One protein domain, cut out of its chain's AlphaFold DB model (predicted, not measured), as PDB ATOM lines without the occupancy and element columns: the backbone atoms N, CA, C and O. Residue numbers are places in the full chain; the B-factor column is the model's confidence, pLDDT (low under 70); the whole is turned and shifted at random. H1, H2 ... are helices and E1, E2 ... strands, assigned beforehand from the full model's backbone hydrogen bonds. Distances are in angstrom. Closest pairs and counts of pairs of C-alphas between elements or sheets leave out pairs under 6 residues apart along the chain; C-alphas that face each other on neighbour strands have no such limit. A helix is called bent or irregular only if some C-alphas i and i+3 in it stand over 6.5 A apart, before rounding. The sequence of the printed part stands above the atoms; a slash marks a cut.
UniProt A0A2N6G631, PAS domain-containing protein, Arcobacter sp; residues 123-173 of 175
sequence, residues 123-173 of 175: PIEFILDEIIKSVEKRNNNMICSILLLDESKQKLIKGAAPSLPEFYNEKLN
ATOM      1  N   PRO A 123      16.790 -11.357  -0.272       93.94
ATOM      2  CA  PRO A 123      17.596 -10.480   0.578       93.94
ATOM      3  C   PRO A 123      17.552 -10.913   2.045       93.94
ATOM      4  O   PRO A 123      16.522 -11.404   2.517       93.94
ATOM      5  N   ILE A 124      18.657 -10.726   2.769       90.56
ATOM      6  CA  ILE A 124      18.766 -11.160   4.165       90.56
ATOM      7  C   ILE A 124      17.755 -10.430   5.053       90.56
ATOM      8  O   ILE A 124      17.133 -11.058   5.902       90.56
ATOM      9  N   GLU A 125      17.501  -9.153   4.791       90.75
ATOM     10  CA  GLU A 125      16.543  -8.317   5.518       90.75
ATOM     11  C   GLU A 125      15.132  -8.907   5.425       90.75
ATOM     12  O   GLU A 125      14.445  -9.060   6.431       90.75
ATOM     13  N   PHE A 126      14.738  -9.347   4.225       92.69
ATOM     14  CA  PHE A 126      13.459 -10.024   4.009       92.69
ATOM     15  C   PHE A 126      13.367 -11.320   4.823       92.69
ATOM     16  O   PHE A 126      12.346 -11.601   5.443       92.69
ATOM     17  N   ILE A 127      14.437 -12.119   4.831       94.00
ATOM     18  CA  ILE A 127      14.482 -13.386   5.569       94.00
ATOM     19  C   ILE A 127      14.373 -13.128   7.081       94.00
ATOM     20  O   ILE A 127      13.611 -13.817   7.758       94.00
ATOM     21  N   LEU A 128      15.091 -12.133   7.611       94.25
ATOM     22  CA  LEU A 128      15.054 -11.754   9.027       94.25
ATOM     23  C   LEU A 128      13.675 -11.217   9.451       94.25
ATOM     24  O   LEU A 128      13.184 -11.577  10.524       94.25
ATOM     25  N   ASP A 129      13.015 -10.430   8.598       94.06
ATOM     26  CA  ASP A 129      11.644  -9.963   8.828       94.06
ATOM     27  C   ASP A 129      10.649 -11.129   8.915       94.06
ATOM     28  O   ASP A 129       9.807 -11.164   9.816       94.06
ATOM     29  N   GLU A 130      10.742 -12.107   8.010       94.12
ATOM     30  CA  GLU A 130       9.863 -13.285   8.034       94.12
ATOM     31  C   GLU A 130      10.077 -14.140   9.296       94.12
ATOM     32  O   GLU A 130       9.109 -14.676   9.846       94.12
ATOM     33  N   ILE A 131      11.309 -14.215   9.819       92.88
ATOM     34  CA  ILE A 131      11.591 -14.860  11.114       92.88
ATOM     35  C   ILE A 131      10.854 -14.135  12.242       92.88
ATOM     36  O   ILE A 131      10.167 -14.786  13.036       92.88
ATOM     37  N   ILE A 132      10.965 -12.804  12.315       93.81
ATOM     38  CA  ILE A 132      10.294 -12.019  13.360       93.81
ATOM     39  C   ILE A 132       8.780 -12.205  13.282       93.81
ATOM     40  O   ILE A 132       8.166 -12.571  14.285       93.81
ATOM     41  N   LYS A 133       8.185 -12.069  12.092       91.50
ATOM     42  CA  LYS A 133       6.740 -12.258  11.899       91.50
ATOM     43  C   LYS A 133       6.273 -13.649  12.332       91.50
ATOM     44  O   LYS A 133       5.214 -13.768  12.945       91.50
ATOM     45  N   SER A 134       7.049 -14.706  12.056       90.12
ATOM     46  CA  SER A 134       6.737 -16.067  12.529       90.12
ATOM     47  C   SER A 134       6.741 -16.163  14.059       90.12
ATOM     48  O   SER A 134       5.874 -16.819  14.646       90.12
ATOM     49  N   VAL A 135       7.701 -15.523  14.733       89.88
ATOM     50  CA  VAL A 135       7.779 -15.518  16.203       89.88
ATOM     51  C   VAL A 135       6.622 -14.728  16.812       89.88
ATOM     52  O   VAL A 135       5.951 -15.246  17.707       89.88
ATOM     53  N   GLU A 136       6.357 -13.522  16.318       91.88
ATOM     54  CA  GLU A 136       5.302 -12.634  16.825       91.88
ATOM     55  C   GLU A 136       3.907 -13.225  16.598       91.88
ATOM     56  O   GLU A 136       3.090 -13.261  17.515       91.88
ATOM     57  N   LYS A 137       3.649 -13.822  15.427       87.88
ATOM     58  CA  LYS A 137       2.382 -14.518  15.134       87.88
ATOM     59  C   LYS A 137       2.098 -15.683  16.090       87.88
ATOM     60  O   LYS A 137       0.940 -16.036  16.305       87.88
ATOM     61  N   ARG A 138       3.139 -16.325  16.630       83.81
ATOM     62  CA  ARG A 138       3.003 -17.408  17.622       83.81
ATOM     63  C   ARG A 138       2.878 -16.884  19.052       83.81
ATOM     64  O   ARG A 138       2.402 -17.622  19.911       83.81
ATOM     65  N   ASN A 139       3.297 -15.647  19.302       84.44
ATOM     66  CA  ASN A 139       3.340 -15.022  20.616       84.44
ATOM     67  C   ASN A 139       2.665 -13.648  20.547       84.44
ATOM     68  O   ASN A 139       3.341 -12.626  20.535       84.44
ATOM     69  N   ASN A 140       1.329 -13.622  20.547       79.44
ATOM     70  CA  ASN A 140       0.530 -12.409  20.305       79.44
ATOM     71  C   ASN A 140       0.819 -11.211  21.237       79.44
ATOM     72  O   ASN A 140       0.372 -10.108  20.943       79.44
ATOM     73  N   ASN A 141       1.533 -11.411  22.348       87.38
ATOM     74  CA  ASN A 141       1.887 -10.364  23.310       87.38
ATOM     75  C   ASN A 141       3.389 -10.019  23.289       87.38
ATOM     76  O   ASN A 141       3.900  -9.456  24.255       87.38
ATOM     77  N   MET A 142       4.113 -10.408  22.236       88.88
ATOM     78  CA  MET A 142       5.551 -10.194  22.093       88.88
ATOM     79  C   MET A 142       5.841  -9.423  20.806       88.88
ATOM     80  O   MET A 142       5.305  -9.750  19.752       88.88
ATOM     81  N   ILE A 143       6.717  -8.426  20.915       91.88
ATOM     82  CA  ILE A 143       7.305  -7.702  19.787       91.88
ATOM     83  C   ILE A 143       8.799  -8.019  19.784       91.88
ATOM     84  O   ILE A 143       9.430  -8.019  20.846       91.88
ATOM     85  N   CYS A 144       9.359  -8.313  18.614       92.44
ATOM     86  CA  CYS A 144      10.724  -8.806  18.465       92.44
ATOM     87  C   CYS A 144      11.566  -7.913  17.546       92.44
ATOM     88  O   CYS A 144      11.076  -7.283  16.611       92.44
ATOM     89  N   SER A 145      12.878  -7.942  17.773       93.50
ATOM     90  CA  SER A 145      13.888  -7.379  16.877       93.50
ATOM     91  C   SER A 145      15.084  -8.314  16.773       93.50
ATOM     92  O   SER A 145      15.458  -8.963  17.750       93.50
ATOM     93  N   ILE A 146      15.723  -8.330  15.609       93.62
ATOM     94  CA  ILE A 146      17.030  -8.936  15.382       93.62
ATOM     95  C   ILE A 146      18.022  -7.790  15.198       93.62
ATOM     96  O   ILE A 146      17.875  -6.973  14.289       93.62
ATOM     97  N   LEU A 147      19.027  -7.742  16.068       91.81
ATOM     98  CA  LEU A 147      20.147  -6.814  15.968       91.81
ATOM     99  C   LEU A 147      21.376  -7.593  15.517       91.81
ATOM    100  O   LEU A 147      21.639  -8.689  16.014       91.81
ATOM    101  N   LEU A 148      22.098  -7.036  14.556       90.44
ATOM    102  CA  LEU A 148      23.353  -7.597  14.084       90.44
ATOM    103  C   LEU A 148      24.488  -6.846  14.759       90.44
ATOM    104  O   LEU A 148      24.389  -5.651  15.009       90.44
ATOM    105  N   LEU A 149      25.562  -7.555  15.056       91.50
ATOM    106  CA  LEU A 149      26.775  -6.922  15.537       91.50
ATOM    107  C   LEU A 149      27.585  -6.446  14.328       91.50
ATOM    108  O   LEU A 149      27.730  -7.193  13.358       91.50
ATOM    109  N   ASP A 150      28.088  -5.217  14.380       89.56
ATOM    110  CA  ASP A 150      28.936  -4.665  13.330       89.56
ATOM    111  C   ASP A 150      30.291  -5.390  13.243       89.56
ATOM    112  O   ASP A 150      30.696  -6.137  14.139       89.56
ATOM    113  N   GLU A 151      31.025  -5.170  12.150       90.00
ATOM    114  CA  GLU A 151      32.327  -5.817  11.930       90.00
ATOM    115  C   GLU A 151      33.345  -5.472  13.025       90.00
ATOM    116  O   GLU A 151      34.187  -6.301  13.381       90.00
ATOM    117  N   SER A 152      33.241  -4.265  13.594       91.75
ATOM    118  CA  SER A 152      34.107  -3.810  14.685       91.75
ATOM    119  C   SER A 152      33.791  -4.477  16.030       91.75
ATOM    120  O   SER A 152      34.604  -4.395  16.955       91.75
ATOM    121  N   LYS A 153      32.655  -5.184  16.126       88.00
ATOM    122  CA  LYS A 153      32.103  -5.806  17.334       88.00
ATOM    123  C   LYS A 153      31.798  -4.826  18.465       88.00
ATOM    124  O   LYS A 153      31.787  -5.224  19.629       88.00
ATOM    125  N   GLN A 154      31.566  -3.562  18.135       89.19
ATOM    126  CA  GLN A 154      31.330  -2.498  19.112       89.19
ATOM    127  C   GLN A 154      29.916  -1.940  19.044       89.19
ATOM    128  O   GLN A 154      29.485  -1.340  20.022       89.19
ATOM    129  N   LYS A 155      29.215  -2.120  17.920       88.62
ATOM    130  CA  LYS A 155      27.890  -1.537  17.704       88.62
ATOM    131  C   LYS A 155      26.890  -2.578  17.243       88.62
ATOM    132  O   LYS A 155      27.190  -3.429  16.405       88.62
ATOM    133  N   LEU A 156      25.675  -2.469  17.748       88.56
ATOM    134  CA  LEU A 156      24.505  -3.181  17.277       88.56
ATOM    135  C   LEU A 156      23.833  -2.358  16.181       88.56
ATOM    136  O   LEU A 156      23.464  -1.203  16.372       88.56
ATOM    137  N   ILE A 157      23.660  -2.965  15.016       88.69
ATOM    138  CA  ILE A 157      22.930  -2.397  13.885       88.69
ATOM    139  C   ILE A 157      21.584  -3.105  13.729       88.69
ATOM    140  O   ILE A 157      21.426  -4.287  14.058       88.69
ATOM    141  N   LYS A 158      20.592  -2.379  13.215       87.75
ATOM    142  CA  LYS A 158      19.257  -2.931  12.942       87.75
ATOM    143  C   LYS A 158      19.364  -4.029  11.876       87.75
ATOM    144  O   LYS A 158      19.725  -3.743  10.741       87.75
ATOM    145  N   GLY A 159      19.027  -5.268  12.237       89.06
ATOM    146  CA  GLY A 159      18.877  -6.374  11.287       89.06
ATOM    147  C   GLY A 159      17.445  -6.466  10.767       89.06
ATOM    148  O   GLY A 159      17.203  -6.334   9.574       89.06
ATOM    149  N   ALA A 160      16.490  -6.656  11.679       93.25
ATOM    150  CA  ALA A 160      15.059  -6.654  11.383       93.25
ATOM    151  C   ALA A 160      14.255  -6.242  12.619       93.25
ATOM    152  O   ALA A 160      14.624  -6.577  13.745       93.25
ATOM    153  N   ALA A 161      13.166  -5.505  12.420       92.31
ATOM    154  CA  ALA A 161      12.293  -5.019  13.493       92.31
ATOM    155  C   ALA A 161      10.942  -4.516  12.925       92.31
ATOM    156  O   ALA A 161      10.590  -3.351  13.117       92.31
ATOM    157  N   PRO A 162      10.197  -5.353  12.179       90.88
ATOM    158  CA  PRO A 162       9.060  -4.916  11.363       90.88
ATOM    159  C   PRO A 162       7.874  -4.373  12.174       90.88
ATOM    160  O   PRO A 162       7.092  -3.586  11.647       90.88
ATOM    161  N   SER A 163       7.738  -4.780  13.437       92.44
ATOM    162  CA  SER A 163       6.618  -4.401  14.313       92.44
ATOM    163  C   SER A 163       6.981  -3.323  15.340       92.44
ATOM    164  O   SER A 163       6.108  -2.853  16.071       92.44
ATOM    165  N   LEU A 164       8.255  -2.915  15.414       90.69
ATOM    166  CA  LEU A 164       8.685  -1.829  16.294       90.69
ATOM    167  C   LEU A 164       8.469  -0.463  15.625       90.69
ATOM    168  O   LEU A 164       8.749  -0.317  14.434       90.69
ATOM    169  N   PRO A 165       8.034   0.563  16.382       89.94
ATOM    170  CA  PRO A 165       7.944   1.927  15.872       89.94
ATOM    171  C   PRO A 165       9.297   2.450  15.380       89.94
ATOM    172  O   PRO A 165      10.325   2.223  16.019       89.94
ATOM    173  N   GLU A 166       9.295   3.232  14.298       86.56
ATOM    174  CA  GLU A 166      10.551   3.639  13.654       86.56
ATOM    175  C   GLU A 166      11.449   4.497  14.554       86.56
ATOM    176  O   GLU A 166      12.656   4.279  14.587       86.56
ATOM    177  N   PHE A 167      10.873   5.360  15.400       88.56
ATOM    178  CA  PHE A 167      11.654   6.144  16.369       88.56
ATOM    179  C   PHE A 167      12.482   5.255  17.320       88.56
ATOM    180  O   PHE A 167      13.540   5.657  17.807       88.56
ATOM    181  N   TYR A 168      11.982   4.056  17.636       84.44
ATOM    182  CA  TYR A 168      12.673   3.112  18.509       84.44
ATOM    183  C   TYR A 168      13.802   2.411  17.751       84.44
ATOM    184  O   TYR A 168      14.903   2.260  18.277       84.44
ATOM    185  N   ASN A 169      13.548   2.057  16.488       85.62
ATOM    186  CA  ASN A 169      14.547   1.484  15.590       85.62
ATOM    187  C   ASN A 169      15.738   2.430  15.381       85.62
ATOM    188  O   ASN A 169      16.882   1.981  15.416       85.62
ATOM    189  N   GLU A 170      15.483   3.728  15.216       85.88
ATOM    190  CA  GLU A 170      16.529   4.746  15.068       85.88
ATOM    191  C   GLU A 170      17.441   4.828  16.297       85.88
ATOM    192  O   GLU A 170      18.656   4.928  16.152       85.88
ATOM    193  N   LYS A 171      16.878   4.724  17.508       84.00
ATOM    194  CA  LYS A 171      17.662   4.749  18.754       84.00
ATOM    195  C   LYS A 171      18.545   3.520  18.948       84.00
ATOM    196  O   LYS A 171      19.574   3.625  19.607       84.00
ATOM    197  N   LEU A 172      18.125   2.366  18.434       79.94
ATOM    198  CA  LEU A 172      18.889   1.122  18.540       79.94
ATOM    199  C   LEU A 172      20.005   1.020  17.501       79.94
ATOM    200  O   LEU A 172      20.934   0.238  17.683       79.94
ATOM    201  N   ASN A 173      19.911   1.766  16.401       79.56
ATOM    202  CA  ASN A 173      20.847   1.639  15.301       79.56
ATOM    203  C   ASN A 173      22.180   2.337  15.622       79.56
ATOM    204  O   ASN A 173      22.278   3.562  15.596       79.56
TER     205      ASN A 173
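What this domain is: This is residues 123 to 173 of the 175 residues of the protein "PAS domain-containing protein" of Arcobacter sp (UniProt A0A2N6G631). A two-stranded hairpin, E1 and E2, runs through this small domain with a helix on either side: the longer H1 packs on it with its first part, residues 124 to 132, and the short H2 packs on E2 with its residues 169 to 172. The hairpin's turn, residues 150 to 155, makes one end of the longest axis; the link after H1, around Asn 140, makes the other, and there the chain folds back toward E1. The printed part has 51 residues with two named helices and two named strands, in the order H1, E1, E2, H2. The sheet's order is E1, E2, antiparallel, and the class is mixed, helices and strands. The whole is only just compact, close to loose, with a radius of gyration of the C-alphas of 11.4 A and spans of 34 by 24 by 15 A.

Where its parts are: Begin at Pro 123, the first printed residue, one residue before H1. Find C-alpha 124 at (18.766, -11.160, 4.165); from there H1, residues 124 to 138, runs 21.6 A to C-alpha 138 at (3.003, -17.408, 17.622). It is the longest helix, with 15 residues, and in its course x falls while z rises. Read on through residues 139 to 145 to C-alpha 146 at (17.030, -8.936, 15.382), where E1, residues 146 to 149, begins. E1 is 10.0 A long from first to last C-alpha and runs almost wholly along rising x. After residues 150 to 155 comes E2, residues 156 to 160, the longest strand, 11.7 A from first to last C-alpha; along it x falls again. Past residues 161 to 165 you reach H2, residues 166 to 172, which is 10.0 A long and ends with C-alpha 172 at (18.889, 1.122, 18.540). Neither H1 nor H2 is bent or irregular.

How they stand to each other: Start with the sheet of E1 and E2, a hairpin of antiparallel neighbours with 145 degrees between their directions. Look at C-alphas 149 and 156, which face each other at 4.7 A, and at C-alphas 146 and 160, which face each other at 5.0 A. Between the strands, N 146 and O 160 are 2.8 A apart and N 157 and O 148 are 2.8 A apart, both within hydrogen-bond range. Go from E2 to H1: the closest C-alphas of the two are those of Asp 129 and Ala 160, 5.4 A apart, and 6 pairs of C-alphas are within 8 A. Between H1 and E1 there are 2 such pairs, the closest being the C-alphas of Leu 128 and Ile 146 at 7.2 A. Go from E2 to H2: the closest C-alphas are those of Lys 158 and Leu 172 at 6.9 A, with 4 pairs within 8 A. E1 and H2 are only just apart, with their closest C-alphas at 8.4 A. H1 and H2 are apart. In both helices every O i to N i+4 pair is within hydrogen-bond range.

The domain as a whole: The two C-alphas farthest apart are those of Asn 140 and Ser 152, 35.1 A from each other. The first and last printed C-alphas, Pro 123 and Asn 173, are 19.3 A apart. The printed residues run from 123 to 173 without a cut. The link from E2 to H2 is tight, with 5 residues; the links from H1 to E1, 7 residues, and from E1 to E2, 6 residues, are short, and no link is long. In the B-factor column you will find a mean pLDDT of 89.5 for the printed part of this predicted model, with means of 91 for H1 and 85 for H2; no printed residue is under 70.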